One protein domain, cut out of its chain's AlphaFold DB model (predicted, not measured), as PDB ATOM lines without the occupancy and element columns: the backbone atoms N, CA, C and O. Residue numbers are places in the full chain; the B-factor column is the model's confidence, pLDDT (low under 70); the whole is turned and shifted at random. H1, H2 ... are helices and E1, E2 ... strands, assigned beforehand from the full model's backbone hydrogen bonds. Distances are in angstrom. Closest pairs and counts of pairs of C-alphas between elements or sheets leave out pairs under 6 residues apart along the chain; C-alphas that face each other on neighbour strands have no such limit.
ATOM      1  N   SER A   2      49.693 -45.661  44.538       46.38
ATOM      2  CA  SER A   2      49.301 -46.517  43.408       46.38
ATOM      3  C   SER A   2      50.527 -47.243  42.854       46.38
ATOM      4  O   SER A   2      51.447 -46.574  42.384       46.38
ATOM      5  N   GLN A   3      50.568 -48.575  42.931       53.97
ATOM      6  CA  GLN A   3      51.651 -49.378  42.354       53.97
ATOM      7  C   GLN A   3      51.781 -49.000  40.869       53.97
ATOM      8  O   GLN A   3      50.904 -49.331  40.078       53.97
ATOM      9  N   GLN A   4      52.788 -48.201  40.501       67.31
ATOM     10  CA  GLN A   4      53.010 -47.720  39.126       67.31
ATOM     11  C   GLN A   4      51.772 -47.088  38.445       67.31
ATOM     12  O   GLN A   4      51.533 -47.303  37.261       67.31
ATOM     13  N   TYR A   5      50.942 -46.343  39.187       73.81
ATOM     14  CA  TYR A   5      49.708 -45.728  38.654       73.81
ATOM     15  C   TYR A   5      48.713 -46.733  38.046       73.81
ATOM     16  O   TYR A   5      47.962 -46.405  37.129       73.81
ATOM     17  N   THR A   6      48.695 -47.975  38.538       70.25
ATOM     18  CA  THR A   6      47.795 -49.008  38.003       70.25
ATOM     19  C   THR A   6      46.485 -49.143  38.777       70.25
ATOM     20  O   THR A   6      45.444 -49.396  38.163       70.25
ATOM     21  N   VAL A   7      46.520 -48.927  40.094       76.25
ATOM     22  CA  VAL A   7      45.410 -49.164  41.032       76.25
ATOM     23  C   VAL A   7      45.152 -47.917  41.880       76.25
ATOM     24  O   VAL A   7      46.102 -47.263  42.317       76.25
ATOM     25  N   CYS A   8      43.881 -47.621  42.160       81.12
ATOM     26  CA  CYS A   8      43.461 -46.633  43.157       81.12
ATOM     27  C   CYS A   8      42.732 -47.323  44.331       81.12
ATOM     28  O   CYS A   8      41.512 -47.477  44.276       81.12
ATOM     29  N   PRO A   9      43.445 -47.731  45.402       80.25
ATOM     30  CA  PRO A   9      42.836 -48.450  46.525       80.25
ATOM     31  C   PRO A   9      41.742 -47.653  47.243       80.25
ATOM     32  O   PRO A   9      40.779 -48.234  47.725       80.25
ATOM     33  N   VAL A  10      41.870 -46.320  47.278       83.12
ATOM     34  CA  VAL A  10      40.878 -45.427  47.896       83.12
ATOM     35  C   VAL A  10      39.536 -45.520  47.176       83.12
ATOM     36  O   VAL A  10      38.505 -45.600  47.830       83.12
ATOM     37  N   THR A  11      39.533 -45.556  45.843       82.12
ATOM     38  CA  THR A  11      38.288 -45.685  45.077       82.12
ATOM     39  C   THR A  11      37.630 -47.033  45.339       82.12
ATOM     40  O   THR A  11      36.447 -47.062  45.646       82.12
ATOM     41  N   THR A  12      38.404 -48.122  45.335       80.88
ATOM     42  CA  THR A  12      37.898 -49.466  45.657       80.88
ATOM     43  C   THR A  12      37.334 -49.550  47.078       80.88
ATOM     44  O   THR A  12      36.283 -50.147  47.292       80.88
ATOM     45  N   PHE A  13      37.999 -48.926  48.053       85.94
ATOM     46  CA  PHE A  13      37.513 -48.867  49.430       85.94
ATOM     47  C   PHE A  13      36.190 -48.095  49.532       85.94
ATOM     48  O   PHE A  13      35.235 -48.590  50.122       85.94
ATOM     49  N   LEU A  14      36.108 -46.912  48.919       86.75
ATOM     50  CA  LEU A  14      34.909 -46.072  48.971       86.75
ATOM     51  C   LEU A  14      33.722 -46.706  48.234       86.75
ATOM     52  O   LEU A  14      32.614 -46.688  48.757       86.75
ATOM     53  N   GLU A  15      33.952 -47.324  47.075       84.56
ATOM     54  CA  GLU A  15      32.928 -48.081  46.335       84.56
ATOM     55  C   GLU A  15      32.336 -49.236  47.150       84.56
ATOM     56  O   GLU A  15      31.167 -49.565  46.979       84.56
ATOM     57  N   SER A  16      33.120 -49.859  48.036       85.06
ATOM     58  CA  SER A  16      32.631 -50.967  48.867       85.06
ATOM     59  C   SER A  16      31.686 -50.529  49.990       85.06
ATOM     60  O   SER A  16      30.944 -51.356  50.515       85.06
ATOM     61  N   GLY A  17      31.717 -49.246  50.366       88.62
ATOM     62  CA  GLY A  17      30.970 -48.705  51.505       88.62
ATOM     63  C   GLY A  17      29.918 -47.655  51.150       88.62
ATOM     64  O   GLY A  17      29.204 -47.209  52.044       88.62
ATOM     65  N   LEU A  18      29.829 -47.236  49.885       90.88
ATOM     66  CA  LEU A  18      28.923 -46.184  49.421       90.88
ATOM     67  C   LEU A  18      28.029 -46.713  48.297       90.88
ATOM     68  O   LEU A  18      28.468 -47.461  47.429       90.88
ATOM     69  N   ASP A  19      26.770 -46.292  48.297       92.38
ATOM     70  CA  ASP A  19      25.736 -46.694  47.337       92.38
ATOM     71  C   ASP A  19      25.641 -45.759  46.117       92.38
ATOM     72  O   ASP A  19      24.737 -45.886  45.287       92.38
ATOM     73  N   PHE A  20      26.597 -44.839  45.969       90.94
ATOM     74  CA  PHE A  20      26.678 -43.901  44.855       90.94
ATOM     75  C   PHE A  20      28.062 -43.909  44.182       90.94
ATOM     76  O   PHE A  20      29.068 -44.244  44.811       90.94
ATOM     77  N   PRO A  21      28.149 -43.518  42.893       91.38
ATOM     78  CA  PRO A  21      29.415 -43.469  42.169       91.38
ATOM     79  C   PRO A  21      30.440 -42.494  42.764       91.38
ATOM     80  O   PRO A  21      30.114 -41.354  43.092       91.38
ATOM     81  N   ILE A  22      31.708 -42.908  42.787       93.19
ATOM     82  CA  ILE A  22      32.836 -42.131  43.307       93.19
ATOM     83  C   ILE A  22      33.786 -41.752  42.175       93.19
ATOM     84  O   ILE A  22      34.362 -42.604  41.498       93.19
ATOM     85  N   CYS A  23      33.992 -40.450  41.992       95.06
ATOM     86  CA  CYS A  23      34.976 -39.915  41.057       95.06
ATOM     87  C   CYS A  23      36.190 -39.390  41.824       95.06
ATOM     88  O   CYS A  23      36.047 -38.564  42.724       95.06
ATOM     89  N   VAL A  24      37.389 -39.843  41.458       95.38
ATOM     90  CA  VAL A  24      38.644 -39.432  42.103       95.38
ATOM     91  C   VAL A  24      39.618 -38.886  41.065       95.38
ATOM     92  O   VAL A  24      39.872 -39.516  40.039       95.38
ATOM     93  N   GLY A  25      40.188 -37.716  41.342       96.50
ATOM     94  CA  GLY A  25      41.222 -37.100  40.519       96.50
ATOM     95  C   GLY A  25      42.492 -36.867  41.323       96.50
ATOM     96  O   GLY A  25      42.468 -36.152  42.322       96.50
ATOM     97  N   TRP A  26      43.602 -37.442  40.872       96.31
ATOM     98  CA  TRP A  26      44.929 -37.213  41.435       96.31
ATOM     99  C   TRP A  26      45.734 -36.288  40.522       96.31
ATOM    100  O   TRP A  26      45.663 -36.400  39.298       96.31
ATOM    101  N   GLY A  27      46.526 -35.393  41.103       96.81
ATOM    102  CA  GLY A  27      47.400 -34.500  40.350       96.81
ATOM    103  C   GLY A  27      48.791 -34.441  40.954       96.81
ATOM    104  O   GLY A  27      48.938 -34.185  42.147       96.81
ATOM    105  N   CYS A  28      49.803 -34.672  40.126       96.00
ATOM    106  CA  CYS A  28      51.208 -34.557  40.498       96.00
ATOM    107  C   CYS A  28      51.823 -33.342  39.808       96.00
ATOM    108  O   CYS A  28      51.585 -33.117  38.625       96.00
ATOM    109  N   ALA A  29      52.625 -32.579  40.545       96.31
ATOM    110  CA  ALA A  29      53.464 -31.500  40.034       96.31
ATOM    111  C   ALA A  29      54.519 -31.134  41.090       96.31
ATOM    112  O   ALA A  29      54.435 -31.578  42.236       96.31
ATOM    113  N   ASN A  30      55.465 -30.270  40.722       94.19
ATOM    114  CA  ASN A  30      56.504 -29.768  41.630       94.19
ATOM    115  C   ASN A  30      56.012 -28.660  42.581       94.19
ATOM    116  O   ASN A  30      56.756 -28.219  43.451       94.19
ATOM    117  N   ASN A  31      54.774 -28.183  42.417       96.62
ATOM    118  CA  ASN A  31      54.148 -27.210  43.308       96.62
ATOM    119  C   ASN A  31      52.658 -27.529  43.516       96.62
ATOM    120  O   ASN A  31      52.023 -28.195  42.697       96.62
ATOM    121  N   VAL A  32      52.097 -27.028  44.621       96.25
ATOM    122  CA  VAL A  32      50.718 -27.327  45.048       96.25
ATOM    123  C   VAL A  32      49.668 -26.775  44.077       96.25
ATOM    124  O   VAL A  32      48.645 -27.421  43.859       96.25
ATOM    125  N   ILE A  33      49.916 -25.611  43.469       97.62
ATOM    126  CA  ILE A  33      48.964 -24.956  42.559       97.62
ATOM    127  C   ILE A  33      48.771 -25.809  41.301       97.62
ATOM    128  O   ILE A  33      47.639 -26.118  40.922       97.62
ATOM    129  N   ASP A  34      49.862 -26.241  40.679       97.19
ATOM    130  CA  ASP A  34      49.806 -27.070  39.479       97.19
ATOM    131  C   ASP A  34      49.369 -28.502  39.794       97.19
ATOM    132  O   ASP A  34      48.618 -29.088  39.017       97.19
ATOM    133  N   ALA A  35      49.719 -29.043  40.967       97.31
ATOM    134  CA  ALA A  35      49.197 -30.334  41.415       97.31
ATOM    135  C   ALA A  35      47.666 -30.285  41.554       97.31
ATOM    136  O   ALA A  35      46.967 -31.188  41.089       97.31
ATOM    137  N   HIS A  36      47.123 -29.193  42.100       97.50
ATOM    138  CA  HIS A  36      45.682 -28.975  42.173       97.50
ATOM    139  C   HIS A  36      45.045 -28.851  40.780       97.50
ATOM    140  O   HIS A  36      44.022 -29.485  40.515       97.50
ATOM    141  N   ARG A  37      45.652 -28.099  39.850       97.25
ATOM    142  CA  ARG A  37      45.180 -28.016  38.451       97.25
ATOM    143  C   ARG A  37      45.178 -29.381  37.762       97.25
ATOM    144  O   ARG A  37      44.231 -29.713  37.051       97.25
ATOM    145  N   ASN A  38      46.200 -30.191  38.004       97.50
ATOM    146  CA  ASN A  38      46.299 -31.554  37.495       97.50
ATOM    147  C   ASN A  38      45.220 -32.468  38.093       97.50
ATOM    148  O   ASN A  38      44.579 -33.213  37.353       97.50
ATOM    149  N   ALA A  39      44.914 -32.341  39.385       97.44
ATOM    150  CA  ALA A  39      43.803 -33.062  40.008       97.44
ATOM    151  C   ALA A  39      42.443 -32.646  39.414       97.44
ATOM    152  O   ALA A  39      41.607 -33.501  39.121       97.44
ATOM    153  N   GLN A  40      42.250 -31.349  39.145       97.62
ATOM    154  CA  GLN A  40      41.069 -30.811  38.453       97.62
ATOM    155  C   GLN A  40      40.937 -31.347  37.016       97.62
ATOM    156  O   GLN A  40      39.832 -31.580  36.527       97.62
ATOM    157  N   ARG A  41      42.052 -31.575  36.314       96.56
ATOM    158  CA  ARG A  41      42.050 -32.236  34.998       96.56
ATOM    159  C   ARG A  41      41.676 -33.713  35.116       96.56
ATOM    160  O   ARG A  41      40.807 -34.171  34.377       96.56
ATOM    161  N   ALA A  42      42.253 -34.436  36.075       97.06
ATOM    162  CA  ALA A  42      41.931 -35.843  36.319       97.06
ATOM    163  C   ALA A  42      40.448 -36.048  36.670       97.06
ATOM    164  O   ALA A  42      39.792 -36.913  36.089       97.06
ATOM    165  N   ILE A  43      39.889 -35.241  37.579       96.75
ATOM    166  CA  ILE A  43      38.490 -35.396  38.000       96.75
ATOM    167  C   ILE A  43      37.512 -35.129  36.849       96.75
ATOM    168  O   ILE A  43      36.503 -35.821  36.742       96.75
ATOM    169  N   LYS A  44      37.826 -34.198  35.934       96.12
ATOM    170  CA  LYS A  44      37.014 -33.975  34.726       96.12
ATOM    171  C   LYS A  44      36.911 -35.239  33.873       96.12
ATOM    172  O   LYS A  44      35.825 -35.553  33.409       96.12
ATOM    173  N   GLU A  45      38.002 -35.983  33.700       95.31
ATOM    174  CA  GLU A  45      37.982 -37.253  32.958       95.31
ATOM    175  C   GLU A  45      37.231 -38.360  33.712       95.31
ATOM    176  O   GLU A  45      36.520 -39.150  33.085       95.31
ATOM    177  N   ALA A  46      37.317 -38.392  35.047       95.12
ATOM    178  CA  ALA A  46      36.527 -39.310  35.869       95.12
ATOM    179  C   ALA A  46      35.018 -39.069  35.697       95.12
ATOM    180  O   ALA A  46      34.274 -40.015  35.450       95.12
ATOM    181  N   LEU A  47      34.583 -37.806  35.720       95.06
ATOM    182  CA  LEU A  47      33.176 -37.408  35.578       95.06
ATOM    183  C   LEU A  47      32.570 -37.728  34.200       95.06
ATOM    184  O   LEU A  47      31.352 -37.797  34.066       95.06
ATOM    185  N   LEU A  48      33.395 -37.939  33.170       91.56
ATOM    186  CA  LEU A  48      32.930 -38.383  31.848       91.56
ATOM    187  C   LEU A  48      32.627 -39.889  31.795       91.56
ATOM    188  O   LEU A  48      32.122 -40.389  30.782       91.56
ATOM    189  N   ARG A  49      32.966 -40.645  32.843       90.19
ATOM    190  CA  ARG A  49      32.689 -42.080  32.923       90.19
ATOM    191  C   ARG A  49      31.299 -42.327  33.499       90.19
ATOM    192  O   ARG A  49      30.750 -41.540  34.258       90.19
ATOM    193  N   LYS A  50      30.718 -43.459  33.099       87.06
ATOM    194  CA  LYS A  50      29.504 -43.973  33.733       87.06
ATOM    195  C   LYS A  50      29.931 -44.764  34.963       87.06
ATOM    196  O   LYS A  50      30.650 -45.748  34.808       87.06
ATOM    197  N   GLY A  51      29.474 -44.348  36.137       89.94
ATOM    198  CA  GLY A  51      29.866 -44.959  37.403       89.94
ATOM    199  C   GLY A  51      31.179 -44.402  37.944       89.94
ATOM    200  O   GLY A  51      31.661 -43.359  37.504       89.94
ATOM    201  N   SER A  52      31.724 -45.094  38.935       92.25
ATOM    202  CA  SER A  52      32.939 -44.681  39.619       92.25
ATOM    203  C   SER A  52      34.168 -44.764  38.716       92.25
ATOM    204  O   SER A  52      34.306 -45.665  37.883       92.25
ATOM    205  N   ALA A  53      35.076 -43.808  38.874       94.69
ATOM    206  CA  ALA A  53      36.311 -43.766  38.113       94.69
ATOM    207  C   ALA A  53      37.381 -42.968  38.850       94.69
ATOM    208  O   ALA A  53      37.109 -41.950  39.483       94.69
ATOM    209  N   ALA A  54      38.626 -43.402  38.701       96.06
ATOM    210  CA  ALA A  54      39.779 -42.674  39.196       96.06
ATOM    211  C   ALA A  54      40.745 -42.369  38.061       96.06
ATOM    212  O   ALA A  54      41.004 -43.226  37.219       96.06
ATOM    213  N   PHE A  55      41.289 -41.162  38.049       97.25
ATOM    214  CA  PHE A  55      42.301 -40.726  37.094       97.25
ATOM    215  C   PHE A  55      43.450 -40.056  37.831       97.25
ATOM    216  O   PHE A  55      43.275 -39.526  38.931       97.25
ATOM    217  N   ILE A  56      44.620 -40.054  37.209       97.31
ATOM    218  CA  ILE A  56      45.767 -39.271  37.656       97.31
ATOM    219  C   ILE A  56      46.343 -38.476  36.493       97.31
ATOM    220  O   ILE A  56      46.403 -38.976  35.372       97.31
ATOM    221  N   VAL A  57      46.774 -37.248  36.768       97.50
ATOM    222  CA  VAL A  57      47.642 -36.483  35.872       97.50
ATOM    223  C   VAL A  57      49.028 -36.383  36.499       97.50
ATOM    224  O   VAL A  57      49.165 -35.902  37.625       97.50
ATOM    225  N   THR A  58      50.043 -36.872  35.789       95.75
ATOM    226  CA  THR A  58      51.439 -36.870  36.248       95.75
ATOM    227  C   THR A  58      52.077 -35.481  36.109       95.75
ATOM    228  O   THR A  58      51.529 -34.593  35.453       95.75
ATOM    229  N   ALA A  59      53.262 -35.298  36.702       94.06
ATOM    230  CA  ALA A  59      54.032 -34.057  36.567       94.06
ATOM    231  C   ALA A  59      54.423 -33.758  35.104       94.06
ATOM    232  O   ALA A  59      54.503 -32.596  34.721       94.06
ATOM    233  N   ASP A  60      54.555 -34.799  34.275       92.44
ATOM    234  CA  ASP A  60      54.848 -34.706  32.837       92.44
ATOM    235  C   ASP A  60      53.592 -34.466  31.974       92.44
ATOM    236  O   ASP A  60      53.604 -34.689  30.766       92.44
ATOM    237  N   ASN A  61      52.479 -34.033  32.581       92.31
ATOM    238  CA  ASN A  61      51.187 -33.799  31.922       92.31
ATOM    239  C   ASN A  61      50.555 -35.039  31.263       92.31
ATOM    240  O   ASN A  61      49.704 -34.905  30.380       92.31
ATOM    241  N   VAL A  62      50.908 -36.242  31.719       95.38
ATOM    242  CA  VAL A  62      50.300 -37.486  31.236       95.38
ATOM    243  C   VAL A  62      49.054 -37.803  32.052       95.38
ATOM    244  O   VAL A  62      49.111 -37.906  33.276       95.38
ATOM    245  N   ILE A  63      47.927 -37.985  31.372       97.12
ATOM    246  CA  ILE A  63      46.653 -38.407  31.949       97.12
ATOM    247  C   ILE A  63      46.581 -39.935  31.890       97.12
ATOM    248  O   ILE A  63      46.649 -40.525  30.810       97.12
ATOM    249  N   ILE A  64      46.401 -40.575  33.045       97.00
ATOM    250  CA  ILE A  64      46.315 -42.030  33.179       97.00
ATOM    251  C   ILE A  64      44.986 -42.397  33.834       97.00
ATOM    252  O   ILE A  64      44.665 -41.946  34.937       97.00
ATOM    253  N   GLY A  65      44.222 -43.259  33.168       95.62
ATOM    254  CA  GLY A  65      43.016 -43.840  33.740       95.62
ATOM    255  C   GLY A  65      42.070 -44.469  32.709       95.62
ATOM    256  O   GLY A  65      42.354 -44.460  31.510       95.62
ATOM    257  N   PRO A  66      40.941 -45.039  33.162       95.44
ATOM    258  CA  PRO A  66      40.559 -45.167  34.567       95.44
ATOM    259  C   PRO A  66      41.503 -46.120  35.318       95.44
ATOM    260  O   PRO A  66      41.883 -47.166  34.793       95.44
ATOM    261  N   LEU A  67      41.920 -45.751  36.527       93.44
ATOM    262  CA  LEU A  67      42.726 -46.605  37.400       93.44
ATOM    263  C   LEU A  67      41.902 -47.818  37.844       93.44
ATOM    264  O   LEU A  67      40.675 -47.755  37.876       93.44
ATOM    265  N   SER A  68      42.573 -48.928  38.161       88.75
ATOM    266  CA  SER A  68      41.915 -50.202  38.495       88.75
ATOM    267  C   SER A  68      40.995 -50.747  37.383       88.75
ATOM    268  O   SER A  68      40.116 -51.559  37.650       88.75
ATOM    269  N   SER A  69      41.183 -50.325  36.125       90.19
ATOM    270  CA  SER A  69      40.372 -50.759  34.983       90.19
ATOM    271  C   SER A  69      41.224 -51.381  33.881       90.19
ATOM    272  O   SER A  69      42.296 -50.882  33.548       90.19
ATOM    273  N   VAL A  70      40.697 -52.418  33.223       90.38
ATOM    274  CA  VAL A  70      41.272 -52.969  31.979       90.38
ATOM    275  C   VAL A  70      41.208 -51.982  30.809       90.38
ATOM    276  O   VAL A  70      41.907 -52.147  29.816       90.38
TER     277      VAL A  70
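This is residues 2 to 70 of the 165 residues of the protein "HTH_11 domain-containing protein" of bioreactor metagenome (UniProt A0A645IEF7). A small three-stranded sheet, E1, E2 and E3, has one face covered by the long helix H2, which makes two layers; the shorter helix H1 only grazes the sheet. The 69 printed residues hold H1, E1, H2, E2 and E3 along the chain, and the class is mixed, helices and strands. The sheet order is E1, E2, E3, mixed. The whole is compact, with a radius of gyration of the C-alphas of 11.6 A, and elongated, spanning 35 by 22 by 18 A.

Look first at E1, residues 23 to 27, and E2, residues 53 to 57: they are parallel at 11 degrees, with N 24 and O 53 within hydrogen-bond range at 2.9 A. E3, residues 62 to 65, is antiparallel to E2 at 166 degrees, a hairpin, with N 64 and O 56 at 2.8 A. H2, residues 32 to 47, is on the sheet at a height of 4.6 A, over E1 and E2; it runs slantwise to the strands, but only just, at 32 degrees to E2 on the local plane. Its closest C-alphas to E1 are those of Ala 39 and Gly 27, 3.9 A apart. E1, H2 and E2 form a strand-helix-strand unit, two parallel neighbour strands with a helix between, its crossover left-handed. H1, residues 9 to 17, only grazes the sheet with residues 9 to 15; its closest C-alphas to E2 are those of Thr 11 and Ala 54, 6.8 A. H1 and H2 are apart. Every O i to N i+4 pair is within hydrogen-bond range in H2, and 4 of 5 in H1.

Find C-alpha 23 at (34.976, -39.915, 41.057); from there E1 runs 13.6 A, and E2 13.7 A. H2 runs 22.3 A from C-alpha 32 at (50.718, -27.327, 45.048). H1 spans 12.9 A and E3 10.0 A, ending at C-alpha 65, (43.016, -43.840, 33.740).

The C-alphas farthest apart are those of Asp 19 and Asn 30, 35.6 A. The printed part has no cut, and its links between named elements are tight. Confidence is low at residues 2 to 4, with pLDDT under 70.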